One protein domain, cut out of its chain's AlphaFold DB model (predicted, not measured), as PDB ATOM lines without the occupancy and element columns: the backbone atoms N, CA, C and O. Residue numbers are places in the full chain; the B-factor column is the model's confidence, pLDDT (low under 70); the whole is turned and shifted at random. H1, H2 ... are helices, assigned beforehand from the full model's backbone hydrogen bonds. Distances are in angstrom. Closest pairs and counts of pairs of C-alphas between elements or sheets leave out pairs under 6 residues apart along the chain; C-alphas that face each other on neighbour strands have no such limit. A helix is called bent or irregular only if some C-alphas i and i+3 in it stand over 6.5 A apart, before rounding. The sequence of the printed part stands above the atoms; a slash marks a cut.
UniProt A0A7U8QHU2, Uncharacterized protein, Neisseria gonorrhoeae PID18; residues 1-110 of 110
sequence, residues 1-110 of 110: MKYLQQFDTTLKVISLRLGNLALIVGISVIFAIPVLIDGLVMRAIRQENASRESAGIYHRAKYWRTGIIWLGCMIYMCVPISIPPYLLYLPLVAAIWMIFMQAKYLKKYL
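AT A GLANCE: This is residues 1 to 110 of the 110 residues of an uncharacterized protein of Neisseria gonorrhoeae PID18 (UniProt A0A7U8QHU2). One long kinked helix, H1, has a hairpin of H2 and H3 folded back along it; H3 packs on both others, and residues 1 to 9 stick out. It is an up-and-down bundle, each helix running against the one before. The 110 printed residues have H1, H2 and H3 in order and no named strand; the class is all helix. The whole is loose, radius of gyration of the C-alphas 18.9 A, a rod spanning 71 by 23 by 21 A.

HOW THE PARTS SIT: Start at H1, residues 2 to 48, with a kink of 34 degrees near residue 32; it is neither bent nor irregular, but only just: C-alphas 30 and 33 are 6.0 A apart. H3, residues 85 to 104, touches it, closest C-alphas Gly 39 and Lys 104 at 4.4 A, a shallow tilt of 27 degrees, the same way. H2, residues 55 to 78, forms a hairpin with H3, closest C-alphas Tyr 58 and Gln 102 at 4.9 A, 14 degrees. H1 and H2, also a hairpin, touch through residues 14 to 21 and 73 to 77 alone, closest C-alphas Arg 17 and Met 77 at 6.8 A. O i to N i+4 pairs are within hydrogen-bond range throughout H2, in 41 of 43 in H1 and 13 of 16 in H3.

IN THESE COORDINATES: Find C-alpha 2 at (-17.734, -2.938, -46.455); H1 runs 68.6 A from there. H2 runs 34.9 A, and H3 runs 30.2 A to C-alpha 104 at (17.199, -44.807, -35.481).

THE WHOLE: The C-alphas of Met 1 and Ala 50, the two farthest apart, are 71.4 A apart. The printed part has no cut, both links are short, and pLDDT is under 70 at residues 108 to 110.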
ATOM      1  N   MET A   1     -17.963   1.121 -44.776       73.19
ATOM      2  CA  MET A   1     -18.348  -0.033 -43.925       73.19
ATOM      3  C   MET A   1     -17.935  -1.393 -44.499       73.19
ATOM      4  O   MET A   1     -17.397  -2.190 -43.745       73.19
ATOM      5  N   LYS A   2     -18.092  -1.653 -45.809       85.88
ATOM      6  CA  LYS A   2     -17.734  -2.938 -46.455       85.88
ATOM      7  C   LYS A   2     -16.293  -3.427 -46.187       85.88
ATOM      8  O   LYS A   2     -16.102  -4.595 -45.873       85.88
ATOM      9  N   TYR A   3     -15.305  -2.530 -46.221       89.12
ATOM     10  CA  TYR A   3     -13.898  -2.870 -45.951       89.12
ATOM     11  C   TYR A   3     -13.637  -3.344 -44.514       89.12
ATOM     12  O   TYR A   3     -12.850  -4.259 -44.302       89.12
ATOM     13  N   LEU A   4     -14.332  -2.768 -43.526       90.62
ATOM     14  CA  LEU A   4     -14.188  -3.167 -42.121       90.62
ATOM     15  C   LEU A   4     -14.733  -4.583 -41.886       90.62
ATOM     16  O   LEU A   4     -14.122  -5.370 -41.172       90.62
ATOM     17  N   GLN A   5     -15.842  -4.936 -42.541       91.62
ATOM     18  CA  GLN A   5     -16.415  -6.284 -42.474       91.62
ATOM     19  C   GLN A   5     -15.511  -7.328 -43.152       91.62
ATOM     20  O   GLN A   5     -15.331  -8.434 -42.643       91.62
ATOM     21  N   GLN A   6     -14.901  -6.975 -44.286       89.19
ATOM     22  CA  GLN A   6     -13.914  -7.828 -44.960       89.19
ATOM     23  C   GLN A   6     -12.659  -8.040 -44.100       89.19
ATOM     24  O   GLN A   6     -12.127  -9.147 -44.034       89.19
ATOM     25  N   PHE A   7     -12.208  -7.003 -43.398       90.56
ATOM     26  CA  PHE A   7     -11.082  -7.110 -42.478       90.56
ATOM     27  C   PHE A   7     -11.394  -8.025 -41.281       90.56
ATOM     28  O   PHE A   7     -10.630  -8.949 -41.007       90.56
ATOM     29  N   ASP A   8     -12.546  -7.843 -40.628       93.06
ATOM     30  CA  ASP A   8     -12.981  -8.670 -39.489       93.06
ATOM     31  C   ASP A   8     -13.121 -10.158 -39.861       93.06
ATOM     32  O   ASP A   8     -12.630 -11.045 -39.162       93.06
ATOM     33  N   THR A   9     -13.724 -10.452 -41.015       89.88
ATOM     34  CA  THR A   9     -13.838 -11.834 -41.518       89.88
ATOM     35  C   THR A   9     -12.477 -12.465 -41.809       89.88
ATOM     36  O   THR A   9     -12.249 -13.620 -41.447       89.88
ATOM     37  N   THR A  10     -11.545 -11.706 -42.388       89.62
ATOM     38  CA  THR A  10     -10.179 -12.183 -42.649       89.62
ATOM     39  C   THR A  10      -9.438 -12.494 -41.346       89.62
ATOM     40  O   THR A  10      -8.830 -13.558 -41.221       89.62
ATOM     41  N   LEU A  11      -9.544 -11.616 -40.342       92.06
ATOM     42  CA  LEU A  11      -8.952 -11.843 -39.020       92.06
ATOM     43  C   LEU A  11      -9.507 -13.100 -38.347       92.06
ATOM     44  O   LEU A  11      -8.737 -13.898 -37.814       92.06
ATOM     45  N   LYS A  12     -10.824 -13.321 -38.408       91.50
ATOM     46  CA  LYS A  12     -11.460 -14.529 -37.855       91.50
ATOM     47  C   LYS A  12     -10.892 -15.807 -38.471       91.50
ATOM     48  O   LYS A  12     -10.562 -16.740 -37.741       91.50
ATOM     49  N   VAL A  13     -10.725 -15.844 -39.793       90.31
ATOM     50  CA  VAL A  13     -10.165 -17.012 -40.494       90.31
ATOM     51  C   VAL A  13      -8.712 -17.263 -40.087       90.31
ATOM     52  O   VAL A  13      -8.349 -18.406 -39.806       90.31
ATOM     53  N   ILE A  14      -7.883 -16.219 -40.009       91.06
ATOM     54  CA  ILE A  14      -6.474 -16.348 -39.602       91.06
ATOM     55  C   ILE A  14      -6.366 -16.856 -38.159       91.06
ATOM     56  O   ILE A  14      -5.602 -17.786 -37.899       91.06
ATOM     57  N   SER A  15      -7.166 -16.315 -37.239       92.94
ATOM     58  CA  SER A  15      -7.197 -16.743 -35.835       92.94
ATOM     59  C   SER A  15      -7.590 -18.214 -35.684       92.94
ATOM     60  O   SER A  15      -6.948 -18.951 -34.935       92.94
ATOM     61  N   LEU A  16      -8.590 -18.680 -36.438       93.38
ATOM     62  CA  LEU A  16      -8.983 -20.095 -36.446       93.38
ATOM     63  C   LEU A  16      -7.858 -21.000 -36.967       93.38
ATOM     64  O   LEU A  16      -7.583 -22.049 -36.384       93.38
ATOM     65  N   ARG A  17      -7.168 -20.589 -38.035       93.00
ATOM     66  CA  ARG A  17      -6.032 -21.344 -38.587       93.00
ATOM     67  C   ARG A  17      -4.858 -21.419 -37.611       93.00
ATOM     68  O   ARG A  17      -4.258 -22.482 -37.474       93.00
ATOM     69  N   LEU A  18      -4.562 -20.328 -36.907       93.19
ATOM     70  CA  LEU A  18      -3.558 -20.308 -35.840       93.19
ATOM     71  C   LEU A  18      -3.915 -21.277 -34.708       93.19
ATOM     72  O   LEU A  18      -3.054 -22.039 -34.273       93.19
ATOM     73  N   GLY A  19      -5.182 -21.308 -34.284       94.56
ATOM     74  CA  GLY A  19      -5.666 -22.267 -33.287       94.56
ATOM     75  C   GLY A  19      -5.457 -23.721 -33.719       94.56
ATOM     76  O   GLY A  19      -4.925 -24.524 -32.953       94.56
ATOM     77  N   ASN A  20      -5.779 -24.051 -34.972       94.25
ATOM     78  CA  ASN A  20      -5.559 -25.396 -35.518       94.25
ATOM     79  C   ASN A  20      -4.071 -25.783 -35.553       94.25
ATOM     80  O   ASN A  20      -3.720 -26.912 -35.206       94.25
ATOM     81  N   LEU A  21      -3.188 -24.854 -35.934       94.06
ATOM     82  CA  LEU A  21      -1.741 -25.083 -35.903       94.06
ATOM     83  C   LEU A  21      -1.241 -25.317 -34.472       94.06
ATOM     84  O   LEU A  21      -0.471 -26.250 -34.250       94.06
ATOM     85  N   ALA A  22      -1.711 -24.534 -33.499       94.75
ATOM     86  CA  ALA A  22      -1.348 -24.709 -32.092       94.75
ATOM     87  C   ALA A  22      -1.764 -26.089 -31.554       94.75
ATOM     88  O   ALA A  22      -0.966 -26.764 -30.901       94.75
ATOM     89  N   LEU A  23      -2.974 -26.552 -31.890       94.62
ATOM     90  CA  LEU A  23      -3.440 -27.897 -31.535       94.62
ATOM     91  C   LEU A  23      -2.536 -28.986 -32.122       94.62
ATOM     92  O   LEU A  23      -2.174 -29.934 -31.427       94.62
ATOM     93  N   ILE A  24      -2.122 -28.842 -33.381       93.94
ATOM     94  CA  ILE A  24      -1.253 -29.820 -34.042       93.94
ATOM     95  C   ILE A  24       0.153 -29.837 -33.467       93.94
ATOM     96  O   ILE A  24       0.733 -30.915 -33.347       93.94
ATOM     97  N   VAL A  25       0.685 -28.690 -33.050       93.69
ATOM     98  CA  VAL A  25       1.942 -28.645 -32.297       93.69
ATOM     99  C   VAL A  25       1.807 -29.452 -31.003       93.69
ATOM    100  O   VAL A  25       2.648 -30.311 -30.746       93.69
ATOM    101  N   GLY A  26       0.727 -29.268 -30.239       95.19
ATOM    102  CA  GLY A  26       0.462 -30.061 -29.031       95.19
ATOM    103  C   GLY A  26       0.398 -31.567 -29.309       95.19
ATOM    104  O   GLY A  26       1.102 -32.351 -28.675       95.19
ATOM    105  N   ILE A  27      -0.373 -31.969 -30.323       94.69
ATOM    106  CA  ILE A  27      -0.481 -33.370 -30.761       94.69
ATOM    107  C   ILE A  27       0.890 -33.922 -31.182       94.69
ATOM    108  O   ILE A  27       1.242 -35.045 -30.826       94.69
ATOM    109  N   SER A  28       1.697 -33.134 -31.896       93.56
ATOM    110  CA  SER A  28       3.026 -33.556 -32.348       93.56
ATOM    111  C   SER A  28       3.957 -33.914 -31.196       93.56
ATOM    112  O   SER A  28       4.704 -34.882 -31.310       93.56
ATOM    113  N   VAL A  29       3.882 -33.191 -30.074       94.81
ATOM    114  CA  VAL A  29       4.692 -33.468 -28.880       94.81
ATOM    115  C   VAL A  29       4.296 -34.809 -28.269       94.81
ATOM    116  O   VAL A  29       5.172 -35.609 -27.945       94.81
ATOM    117  N   ILE A  30       2.992 -35.086 -28.180       96.75
ATOM    118  CA  ILE A  30       2.472 -36.347 -27.632       96.75
ATOM    119  C   ILE A  30       2.961 -37.536 -28.466       96.75
ATOM    120  O   ILE A  30       3.456 -38.510 -27.906       96.75
ATOM    121  N   PHE A  31       2.885 -37.451 -29.797       96.25
ATOM    122  CA  PHE A  31       3.350 -38.528 -30.679       96.25
ATOM    123  C   PHE A  31       4.874 -38.601 -30.819       96.25
ATOM    124  O   PHE A  31       5.405 -39.673 -31.103       96.25
ATOM    125  N   ALA A  32       5.600 -37.501 -30.617       95.81
ATOM    126  CA  ALA A  32       7.056 -37.501 -30.723       95.81
ATOM    127  C   ALA A  32       7.706 -38.429 -29.689       95.81
ATOM    128  O   ALA A  32       8.689 -39.085 -30.017       95.81
ATOM    129  N   ILE A  33       7.157 -38.518 -28.473       95.88
ATOM    130  CA  ILE A  33       7.715 -39.336 -27.383       95.88
ATOM    131  C   ILE A  33       7.771 -40.834 -27.737       95.88
ATOM    132  O   ILE A  33       8.879 -41.370 -27.781       95.88
ATOM    133  N   PRO A  34       6.650 -41.532 -28.018       97.38
ATOM    134  CA  PRO A  34       6.691 -42.959 -28.341       97.38
ATOM    135  C   PRO A  34       7.525 -43.229 -29.596       97.38
ATOM    136  O   PRO A  34       8.317 -44.162 -29.629       97.38
ATOM    137  N   VAL A  35       7.444 -42.351 -30.595       97.50
ATOM    138  CA  VAL A  35       8.183 -42.505 -31.852       97.50
ATOM    139  C   VAL A  35       9.696 -42.328 -31.669       97.50
ATOM    140  O   VAL A  35      10.491 -43.006 -32.327       97.50
ATOM    141  N   LEU A  36      10.119 -41.441 -30.765       96.62
ATOM    142  CA  LEU A  36      11.516 -41.334 -30.345       96.62
ATOM    143  C   LEU A  36      11.975 -42.617 -29.656       96.62
ATOM    144  O   LEU A  36      13.042 -43.124 -29.998       96.62
ATOM    145  N   ILE A  37      11.178 -43.138 -28.719       96.81
ATOM    146  CA  ILE A  37      11.483 -44.376 -27.993       96.81
ATOM    147  C   ILE A  37      11.642 -45.534 -28.984       96.81
ATOM    148  O   ILE A  37      12.688 -46.178 -28.990       96.81
ATOM    149  N   ASP A  38      10.688 -45.731 -29.894       96.94
ATOM    150  CA  ASP A  38      10.746 -46.776 -30.926       96.94
ATOM    151  C   ASP A  38      11.986 -46.641 -31.819       96.94
ATOM    152  O   ASP A  38      12.662 -47.624 -32.141       96.94
ATOM    153  N   GLY A  39      12.333 -45.411 -32.203       95.88
ATOM    154  CA  GLY A  39      13.539 -45.142 -32.981       95.88
ATOM    155  C   GLY A  39      14.820 -45.491 -32.219       95.88
ATOM    156  O   GLY A  39      15.740 -46.072 -32.800       95.88
ATOM    157  N   LEU A  40      14.881 -45.190 -30.919       94.62
ATOM    158  CA  LEU A  40      16.004 -45.556 -30.052       94.62
ATOM    159  C   LEU A  40      16.093 -47.074 -29.833       94.62
ATOM    160  O   LEU A  40      17.196 -47.618 -29.857       94.62
ATOM    161  N   VAL A  41      14.963 -47.773 -29.705       95.75
ATOM    162  CA  VAL A  41      14.922 -49.244 -29.628       95.75
ATOM    163  C   VAL A  41      15.471 -49.865 -30.914       95.75
ATOM    164  O   VAL A  41      16.348 -50.728 -30.862       95.75
ATOM    165  N   MET A  42      15.058 -49.381 -32.090       93.94
ATOM    166  CA  MET A  42      15.625 -49.858 -33.360       93.94
ATOM    167  C   MET A  42      17.116 -49.561 -33.498       93.94
ATOM    168  O   MET A  42      17.853 -50.340 -34.109       93.94
ATOM    169  N   ARG A  43      17.574 -48.436 -32.948       92.50
ATOM    170  CA  ARG A  43      18.998 -48.115 -32.890       92.50
ATOM    171  C   ARG A  43      19.752 -49.120 -32.020       92.50
ATOM    172  O   ARG A  43      20.815 -49.556 -32.453       92.50
ATOM    173  N   ALA A  44      19.220 -49.492 -30.856       92.44
ATOM    174  CA  ALA A  44      19.824 -50.504 -29.990       92.44
ATOM    175  C   ALA A  44      19.939 -51.852 -30.722       92.44
ATOM    176  O   ALA A  44      21.035 -52.382 -30.855       92.44
ATOM    177  N   ILE A  45      18.857 -52.327 -31.348       92.88
ATOM    178  CA  ILE A  45      18.861 -53.563 -32.155       92.88
ATOM    179  C   ILE A  45      19.912 -53.505 -33.278       92.88
ATOM    180  O   ILE A  45      20.621 -54.474 -33.541       92.88
ATOM    181  N   ARG A  46      20.041 -52.362 -33.962       90.50
ATOM    182  CA  ARG A  46      21.047 -52.168 -35.021       90.50
ATOM    183  C   ARG A  46      22.478 -52.279 -34.486       90.50
ATOM    184  O   ARG A  46      23.339 -52.781 -35.209       90.50
ATOM    185  N   GLN A  47      22.726 -51.766 -33.281       87.75
ATOM    186  CA  GLN A  47      24.035 -51.809 -32.627       87.75
ATOM    187  C   GLN A  47      24.417 -53.241 -32.248       87.75
ATOM    188  O   GLN A  47      25.527 -53.649 -32.574       87.75
ATOM    189  N   GLU A  48      23.486 -54.009 -31.676       90.38
ATOM    190  CA  GLU A  48      23.692 -55.433 -31.361       90.38
ATOM    191  C   GLU A  48      23.991 -56.261 -32.619       90.38
ATOM    192  O   GLU A  48      24.865 -57.122 -32.624       90.38
ATOM    193  N   ASN A  49      23.333 -55.944 -33.737       90.06
ATOM    194  CA  ASN A  49      23.533 -56.634 -35.014       90.06
ATOM    195  C   ASN A  49      24.782 -56.185 -35.800       90.06
ATOM    196  O   ASN A  49      24.933 -56.575 -36.959       90.06
ATOM    197  N   ALA A  50      25.633 -55.311 -35.244       85.56
ATOM    198  CA  ALA A  50      26.798 -54.726 -35.927       85.56
ATOM    199  C   ALA A  50      26.482 -54.148 -37.331       85.56
ATOM    200  O   ALA A  50      27.323 -54.120 -38.233       85.56
ATOM    201  N   SER A  51      25.249 -53.675 -37.537       83.00
ATOM    202  CA  SER A  51      24.773 -53.227 -38.846       83.00
ATOM    203  C   SER A  51      25.292 -51.824 -39.184       83.00
ATOM    204  O   SER A  51      25.373 -50.940 -38.326       83.00
ATOM    205  N   ARG A  52      25.574 -51.587 -40.476       77.12
ATOM    206  CA  ARG A  52      26.182 -50.346 -41.000       77.12
ATOM    207  C   ARG A  52      25.473 -49.081 -40.502       77.12
ATOM    208  O   ARG A  52      24.254 -48.940 -40.622       77.12
ATOM    209  N   GLU A  53      26.255 -48.130 -39.997       78.62
ATOM    210  CA  GLU A  53      25.766 -46.804 -39.612       78.62
ATOM    211  C   GLU A  53      25.679 -45.876 -40.836       78.62
ATOM    212  O   GLU A  53      26.530 -45.930 -41.724       78.62
ATOM    213  N   SER A  54      24.695 -44.971 -40.880       81.56
ATOM    214  CA  SER A  54      24.614 -43.951 -41.935       81.56
ATOM    215  C   SER A  54      24.254 -42.580 -41.375       81.56
ATOM    216  O   SER A  54      23.097 -42.292 -41.074       81.56
ATOM    217  N   ALA A  55      25.254 -41.697 -41.289       83.69
ATOM    218  CA  ALA A  55      25.059 -40.310 -40.854       83.69
ATOM    219  C   ALA A  55      24.213 -39.506 -41.858       83.69
ATOM    220  O   ALA A  55      23.448 -38.623 -41.479       83.69
ATOM    221  N   GLY A  56      24.326 -39.825 -43.152       88.06
ATOM    222  CA  GLY A  56      23.610 -39.110 -44.209       88.06
ATOM    223  C   GLY A  56      22.089 -39.216 -44.078       88.06
ATOM    224  O   GLY A  56      21.383 -38.258 -44.386       88.06
ATOM    225  N   ILE A  57      21.574 -40.348 -43.583       90.69
ATOM    226  CA  ILE A  57      20.133 -40.525 -43.350       90.69
ATOM    227  C   ILE A  57      19.659 -39.619 -42.211       90.69
ATOM    228  O   ILE A  57      18.643 -38.947 -42.369       90.69
ATOM    229  N   TYR A  58      20.427 -39.523 -41.119       91.56
ATOM    230  CA  TYR A  58      20.133 -38.602 -40.019       91.56
ATOM    231  C   TYR A  58      20.053 -37.147 -40.503       91.56
ATOM    232  O   TYR A  58      19.056 -36.468 -40.254       91.56
ATOM    233  N   HIS A  59      21.065 -36.673 -41.240       92.56
ATOM    234  CA  HIS A  59      21.091 -35.287 -41.718       92.56
ATOM    235  C   HIS A  59      19.938 -34.993 -42.677       92.56
ATOM    236  O   HIS A  59      19.248 -33.990 -42.502       92.56
ATOM    237  N   ARG A  60      19.666 -35.884 -43.640       94.69
ATOM    238  CA  ARG A  60      18.509 -35.734 -44.531       94.69
ATOM    239  C   ARG A  60      17.208 -35.682 -43.740       94.69
ATOM    240  O   ARG A  60      16.444 -34.747 -43.935       94.69
ATOM    241  N   ALA A  61      16.984 -36.600 -42.804       94.69
ATOM    242  CA  ALA A  61      15.777 -36.593 -41.981       94.69
ATOM    243  C   ALA A  61      15.639 -35.297 -41.158       94.69
ATOM    244  O   ALA A  61      14.550 -34.730 -41.082       94.69
ATOM    245  N   LYS A  62      16.743 -34.771 -40.609       93.38
ATOM    246  CA  LYS A  62      16.770 -33.480 -39.902       93.38
ATOM    247  C   LYS A  62      16.347 -32.318 -40.811       93.38
ATOM    248  O   LYS A  62      15.489 -31.536 -40.410       93.38
ATOM    249  N   TYR A  63      16.910 -32.211 -42.017       95.06
ATOM    250  CA  TYR A  63      16.583 -31.131 -42.960       95.06
ATOM    251  C   TYR A  63      15.166 -31.250 -43.526       95.06
ATOM    252  O   TYR A  63      14.430 -30.264 -43.547       95.06
ATOM    253  N   TRP A  64      14.757 -32.456 -43.923       96.06
ATOM    254  CA  TRP A  64      13.414 -32.715 -44.438       96.06
ATOM    255  C   TRP A  64      12.343 -32.429 -43.390       96.06
ATOM    256  O   TRP A  64      11.336 -31.814 -43.725       96.06
ATOM    257  N   ARG A  65      12.569 -32.780 -42.114       95.62
ATOM    258  CA  ARG A  65      11.639 -32.438 -41.026       95.62
ATOM    259  C   ARG A  65      11.388 -30.934 -40.962       95.62
ATOM    260  O   ARG A  65      10.237 -30.514 -40.928       95.62
ATOM    261  N   THR A  66      12.453 -30.135 -40.961       94.62
ATOM    262  CA  THR A  66      12.342 -28.670 -40.928       94.62
ATOM    263  C   THR A  66      11.593 -28.151 -42.156       94.62
ATOM    264  O   THR A  66      10.687 -27.336 -42.007       94.62
ATOM    265  N   GLY A  67      11.909 -28.662 -43.350       94.94
ATOM    266  CA  GLY A  67      11.222 -28.288 -44.588       94.94
ATOM    267  C   GLY A  67       9.723 -28.600 -44.566       94.94
ATOM    268  O   GLY A  67       8.921 -27.725 -44.870       94.94
ATOM    269  N   ILE A  68       9.337 -29.810 -44.149       94.88
ATOM    270  CA  ILE A  68       7.934 -30.254 -44.081       94.88
ATOM    271  C   ILE A  68       7.117 -29.371 -43.132       94.88
ATOM    272  O   ILE A  68       6.010 -28.968 -43.483       94.88
ATOM    273  N   ILE A  69       7.661 -29.054 -41.951       94.50
ATOM    274  CA  ILE A  69       6.972 -28.224 -40.954       94.50
ATOM    275  C   ILE A  69       6.721 -26.822 -41.515       94.50
ATOM    276  O   ILE A  69       5.581 -26.365 -41.540       94.50
ATOM    277  N   TRP A  70       7.767 -26.152 -42.005       94.44
ATOM    278  CA  TRP A  70       7.635 -24.780 -42.497       94.44
ATOM    279  C   TRP A  70       6.759 -24.687 -43.740       94.44
ATOM    280  O   TRP A  70       5.893 -23.818 -43.809       94.44
ATOM    281  N   LEU A  71       6.934 -25.605 -44.690       94.50
ATOM    282  CA  LEU A  71       6.142 -25.638 -45.915       94.50
ATOM    283  C   LEU A  71       4.666 -25.932 -45.618       94.50
ATOM    284  O   LEU A  71       3.794 -25.247 -46.147       94.50
ATOM    285  N   GLY A  72       4.374 -26.878 -44.719       92.50
ATOM    286  CA  GLY A  72       3.008 -27.172 -44.278       92.50
ATOM    287  C   GLY A  72       2.335 -25.970 -43.610       92.50
ATOM    288  O   GLY A  72       1.213 -25.614 -43.971       92.50
ATOM    289  N   CYS A  73       3.036 -25.297 -42.691       92.31
ATOM    290  CA  CYS A  73       2.536 -24.092 -42.027       92.31
ATOM    291  C   CYS A  73       2.294 -22.944 -43.018       92.31
ATOM    292  O   CYS A  73       1.224 -22.335 -42.997       92.31
ATOM    293  N   MET A  74       3.254 -22.666 -43.906       92.94
ATOM    294  CA  MET A  74       3.139 -21.595 -44.901       92.94
ATOM    295  C   MET A  74       1.962 -21.825 -45.846       92.94
ATOM    296  O   MET A  74       1.146 -20.924 -46.029       92.94
ATOM    297  N   ILE A  75       1.821 -23.034 -46.396       92.12
ATOM    298  CA  ILE A  75       0.701 -23.365 -47.285       92.12
ATOM    299  C   ILE A  75      -0.627 -23.196 -46.544       92.12
ATOM    300  O   ILE A  75      -1.542 -22.556 -47.058       92.12
ATOM    301  N   TYR A  76      -0.740 -23.708 -45.319       91.81
ATOM    302  CA  TYR A  76      -1.991 -23.620 -44.571       91.81
ATOM    303  C   TYR A  76      -2.391 -22.176 -44.229       91.81
ATOM    304  O   TYR A  76      -3.573 -21.833 -44.277       91.81
ATOM    305  N   MET A  77      -1.426 -21.305 -43.921       90.31
ATOM    306  CA  MET A  77      -1.714 -19.901 -43.619       90.31
ATOM    307  C   MET A  77      -2.009 -19.073 -44.873       90.31
ATOM    308  O   MET A  77      -2.966 -18.302 -44.861       90.31
ATOM    309  N   CYS A  78      -1.241 -19.243 -45.950       90.06
ATOM    310  CA  CYS A  78      -1.307 -18.372 -47.127       90.06
ATOM    311  C   CYS A  78      -2.443 -18.703 -48.100       90.06
ATOM    312  O   CYS A  78      -2.769 -17.879 -48.954       90.06
ATOM    313  N   VAL A  79      -3.047 -19.890 -48.018       89.25
ATOM    314  CA  VAL A  79      -4.037 -20.300 -49.019       89.25
ATOM    315  C   VAL A  79      -5.341 -19.480 -48.906       89.25
ATOM    316  O   VAL A  79      -5.944 -19.442 -47.828       89.25
ATOM    317  N   PRO A  80      -5.834 -18.875 -50.008       85.94
ATOM    318  CA  PRO A  80      -7.030 -18.023 -50.002       85.94
ATOM    319  C   PRO A  80      -8.356 -18.800 -49.975       85.94
ATOM    320  O   PRO A  80      -9.419 -18.195 -49.886       85.94
ATOM    321  N   ILE A  81      -8.311 -20.135 -50.048       86.06
ATOM    322  CA  ILE A  81      -9.485 -21.009 -49.943       86.06
ATOM    323  C   ILE A  81      -9.576 -21.657 -48.560       86.06
ATOM    324  O   ILE A  81      -8.574 -21.838 -47.866       86.06
ATOM    325  N   SER A  82     -10.785 -22.032 -48.154       83.31
ATOM    326  CA  SER A  82     -11.008 -22.792 -46.923       83.31
ATOM    327  C   SER A  82     -10.479 -24.219 -47.074       83.31
ATOM    328  O   SER A  82     -11.130 -25.069 -47.673       83.31
ATOM    329  N   ILE A  83      -9.289 -24.476 -46.527       86.69
ATOM    330  CA  ILE A  83      -8.710 -25.819 -46.432       86.69
ATOM    331  C   ILE A  83      -9.223 -26.492 -45.152       86.69
ATOM    332  O   ILE A  83      -9.132 -25.893 -44.074       86.69
ATOM    333  N   PRO A  84      -9.712 -27.740 -45.224       89.56
ATOM    334  CA  PRO A  84     -10.114 -28.463 -44.032       89.56
ATOM    335  C   PRO A  84      -8.900 -28.808 -43.144       89.56
ATOM    336  O   PRO A  84      -7.836 -29.175 -43.648       89.56
ATOM    337  N   PRO A  85      -9.037 -28.734 -41.807       87.94
ATOM    338  CA  PRO A  85      -7.908 -28.851 -40.882       87.94
ATOM    339  C   PRO A  85      -7.235 -30.229 -40.893       87.94
ATOM    340  O   PRO A  85      -6.047 -30.318 -40.596       87.94
ATOM    341  N   TYR A  86      -7.940 -31.296 -41.287       91.62
ATOM    342  CA  TYR A  86      -7.375 -32.649 -41.310       91.62
ATOM    343  C   TYR A  86      -6.180 -32.800 -42.266       91.62
ATOM    344  O   TYR A  86      -5.354 -33.690 -42.083       91.62
ATOM    345  N   LEU A  87      -6.042 -31.929 -43.273       91.25
ATOM    346  CA  LEU A  87      -4.900 -31.971 -44.191       91.25
ATOM    347  C   LEU A  87      -3.570 -31.675 -43.493       91.25
ATOM    348  O   LEU A  87      -2.527 -32.118 -43.966       91.25
ATOM    349  N   LEU A  88      -3.595 -30.998 -42.344       91.56
ATOM    350  CA  LEU A  88      -2.407 -30.774 -41.526       91.56
ATOM    351  C   LEU A  88      -1.898 -32.053 -40.834       91.56
ATOM    352  O   LEU A  88      -0.746 -32.089 -40.400       91.56
ATOM    353  N   TYR A  89      -2.693 -33.128 -40.773       92.69
ATOM    354  CA  TYR A  89      -2.213 -34.416 -40.263       92.69
ATOM    355  C   TYR A  89      -1.169 -35.059 -41.185       92.69
ATOM    356  O   TYR A  89      -0.299 -35.785 -40.711       92.69
ATOM    357  N   LEU A  90      -1.190 -34.763 -42.488       93.62
ATOM    358  CA  LEU A  90      -0.212 -35.292 -43.441       93.62
ATOM    359  C   LEU A  90       1.219 -34.788 -43.168       93.62
ATOM    360  O   LEU A  90       2.105 -35.624 -42.959       93.62
ATOM    361  N   PRO A  91       1.489 -33.464 -43.109       94.12
ATOM    362  CA  PRO A  91       2.816 -32.971 -42.750       94.12
ATOM    363  C   PRO A  91       3.195 -33.337 -41.311       94.12
ATOM    364  O   PRO A  91       4.376 -33.549 -41.040       94.12
ATOM    365  N   LEU A  92       2.221 -33.484 -40.405       95.06
ATOM    366  CA  LEU A  92       2.454 -33.964 -39.045       95.06
ATOM    367  C   LEU A  92       3.029 -35.388 -39.032       95.06
ATOM    368  O   LEU A  92       4.102 -35.605 -38.469       95.06
ATOM    369  N   VAL A  93       2.358 -36.350 -39.671       96.00
ATOM    370  CA  VAL A  93       2.818 -37.749 -39.733       96.00
ATOM    371  C   VAL A  93       4.184 -37.833 -40.408       96.00
ATOM    372  O   VAL A  93       5.079 -38.512 -39.906       96.00
ATOM    373  N   ALA A  94       4.386 -37.091 -41.498       96.31
ATOM    374  CA  ALA A  94       5.675 -37.040 -42.177       96.31
ATOM    375  C   ALA A  94       6.785 -36.468 -41.272       96.31
ATOM    376  O   ALA A  94       7.880 -37.027 -41.212       96.31
ATOM    377  N   ALA A  95       6.517 -35.398 -40.517       96.38
ATOM    378  CA  ALA A  95       7.476 -34.824 -39.576       96.38
ATOM    379  C   ALA A  95       7.805 -35.782 -38.419       96.38
ATOM    380  O   ALA A  95       8.979 -35.928 -38.066       96.38
ATOM    381  N   ILE A  96       6.799 -36.473 -37.874       97.25
ATOM    382  CA  ILE A  96       6.958 -37.497 -36.831       97.25
ATOM    383  C   ILE A  96       7.797 -38.670 -37.354       97.25
ATOM    384  O   ILE A  96       8.741 -39.105 -36.697       97.25
ATOM    385  N   TRP A  97       7.548 -39.131 -38.578       96.69
ATOM    386  CA  TRP A  97       8.362 -40.169 -39.212       96.69
ATOM    387  C   TRP A  97       9.835 -39.759 -39.352       96.69
ATOM    388  O   TRP A  97      10.750 -40.560 -39.145       96.69
ATOM    389  N   MET A  98      10.107 -38.485 -39.643       97.00
ATOM    390  CA  MET A  98      11.484 -37.989 -39.673       97.00
ATOM    391  C   MET A  98      12.145 -38.000 -38.290       97.00
ATOM    392  O   MET A  98      13.367 -38.135 -38.215       97.00
ATOM    393  N   ILE A  99      11.385 -37.860 -37.200       96.44
ATOM    394  CA  ILE A  99      11.902 -37.996 -35.828       96.44
ATOM    395  C   ILE A  99      12.354 -39.439 -35.578       96.44
ATOM    396  O   ILE A  99      13.473 -39.651 -35.111       96.44
ATOM    397  N   PHE A 100      11.543 -40.420 -35.973       96.88
ATOM    398  CA  PHE A 100      11.906 -41.837 -35.908       96.88
ATOM    399  C   PHE A 100      13.205 -42.139 -36.664       96.88
ATOM    400  O   PHE A 100      14.130 -42.742 -36.116       96.88
ATOM    401  N   MET A 101      13.314 -41.667 -37.911       95.38
ATOM    402  CA  MET A 101      14.527 -41.827 -38.721       95.38
ATOM    403  C   MET A 101      15.750 -41.195 -38.044       95.38
ATOM    404  O   MET A 101      16.833 -41.779 -38.050       95.38
ATOM    405  N   GLN A 102      15.589 -40.024 -37.424       94.12
ATOM    406  CA  GLN A 102      16.674 -39.380 -36.683       94.12
ATOM    407  C   GLN A 102      17.115 -40.216 -35.480       94.12
ATOM    408  O   GLN A 102      18.312 -40.445 -35.326       94.12
ATOM    409  N   ALA A 103      16.181 -40.712 -34.668       94.25
ATOM    410  CA  ALA A 103      16.494 -41.545 -33.508       94.25
ATOM    411  C   ALA A 103      17.167 -42.871 -33.909       94.25
ATOM    412  O   ALA A 103      18.191 -43.242 -33.332       94.25
ATOM    413  N   LYS A 104      16.667 -43.534 -34.961       93.44
ATOM    414  CA  LYS A 104      17.199 -44.807 -35.481       93.44
ATOM    415  C   LYS A 104      18.646 -44.710 -35.979       93.44
ATOM    416  O   LYS A 104      19.446 -45.625 -35.764       93.44
ATOM    417  N   TYR A 105      18.984 -43.618 -36.664       90.56
ATOM    418  CA  TYR A 105      20.297 -43.418 -37.298       90.56
ATOM    419  C   TYR A 105      21.234 -42.487 -36.515       90.56
ATOM    420  O   TYR A 105      22.296 -42.121 -37.024       90.56
ATOM    421  N   LEU A 106      20.881 -42.123 -35.278       85.88
ATOM    422  CA  LEU A 106      21.741 -41.324 -34.410       85.88
ATOM    423  C   LEU A 106      23.040 -42.089 -34.089       85.88
ATOM    424  O   LEU A 106      23.014 -43.257 -33.687       85.88
ATOM    425  N   LYS A 107      24.189 -41.433 -34.274       80.25
ATOM    426  CA  LYS A 107      25.507 -42.017 -33.977       80.25
ATOM    427  C   LYS A 107      25.766 -42.057 -32.472       80.25
ATOM    428  O   LYS A 107      25.269 -41.223 -31.727       80.25
ATOM    429  N   LYS A 108      26.531 -43.059 -32.017       65.62
ATOM    430  CA  LYS A 108      26.895 -43.275 -30.596       65.62
ATOM    431  C   LYS A 108      27.773 -42.167 -29.999       65.62
ATOM    432  O   LYS A 108      27.700 -41.958 -28.797       65.62
ATOM    433  N   TYR A 109      28.549 -41.471 -30.828       57.75
ATOM    434  CA  TYR A 109      29.594 -40.532 -30.391       57.75
ATOM    435  C   TYR A 109      29.388 -39.108 -30.931       57.75
ATOM    436  O   TYR A 109      30.348 -38.445 -31.317       57.75
ATOM    437  N   LEU A 110      28.130 -38.680 -31.029       48.62
ATOM    438  CA  LEU A 110      27.732 -37.313 -31.367       48.62
ATOM    439  C   LEU A 110      26.922 -36.733 -30.214       48.62
ATOM    440  O   LEU A 110      26.094 -37.503 -29.672       48.62
TER     441      LEU A 110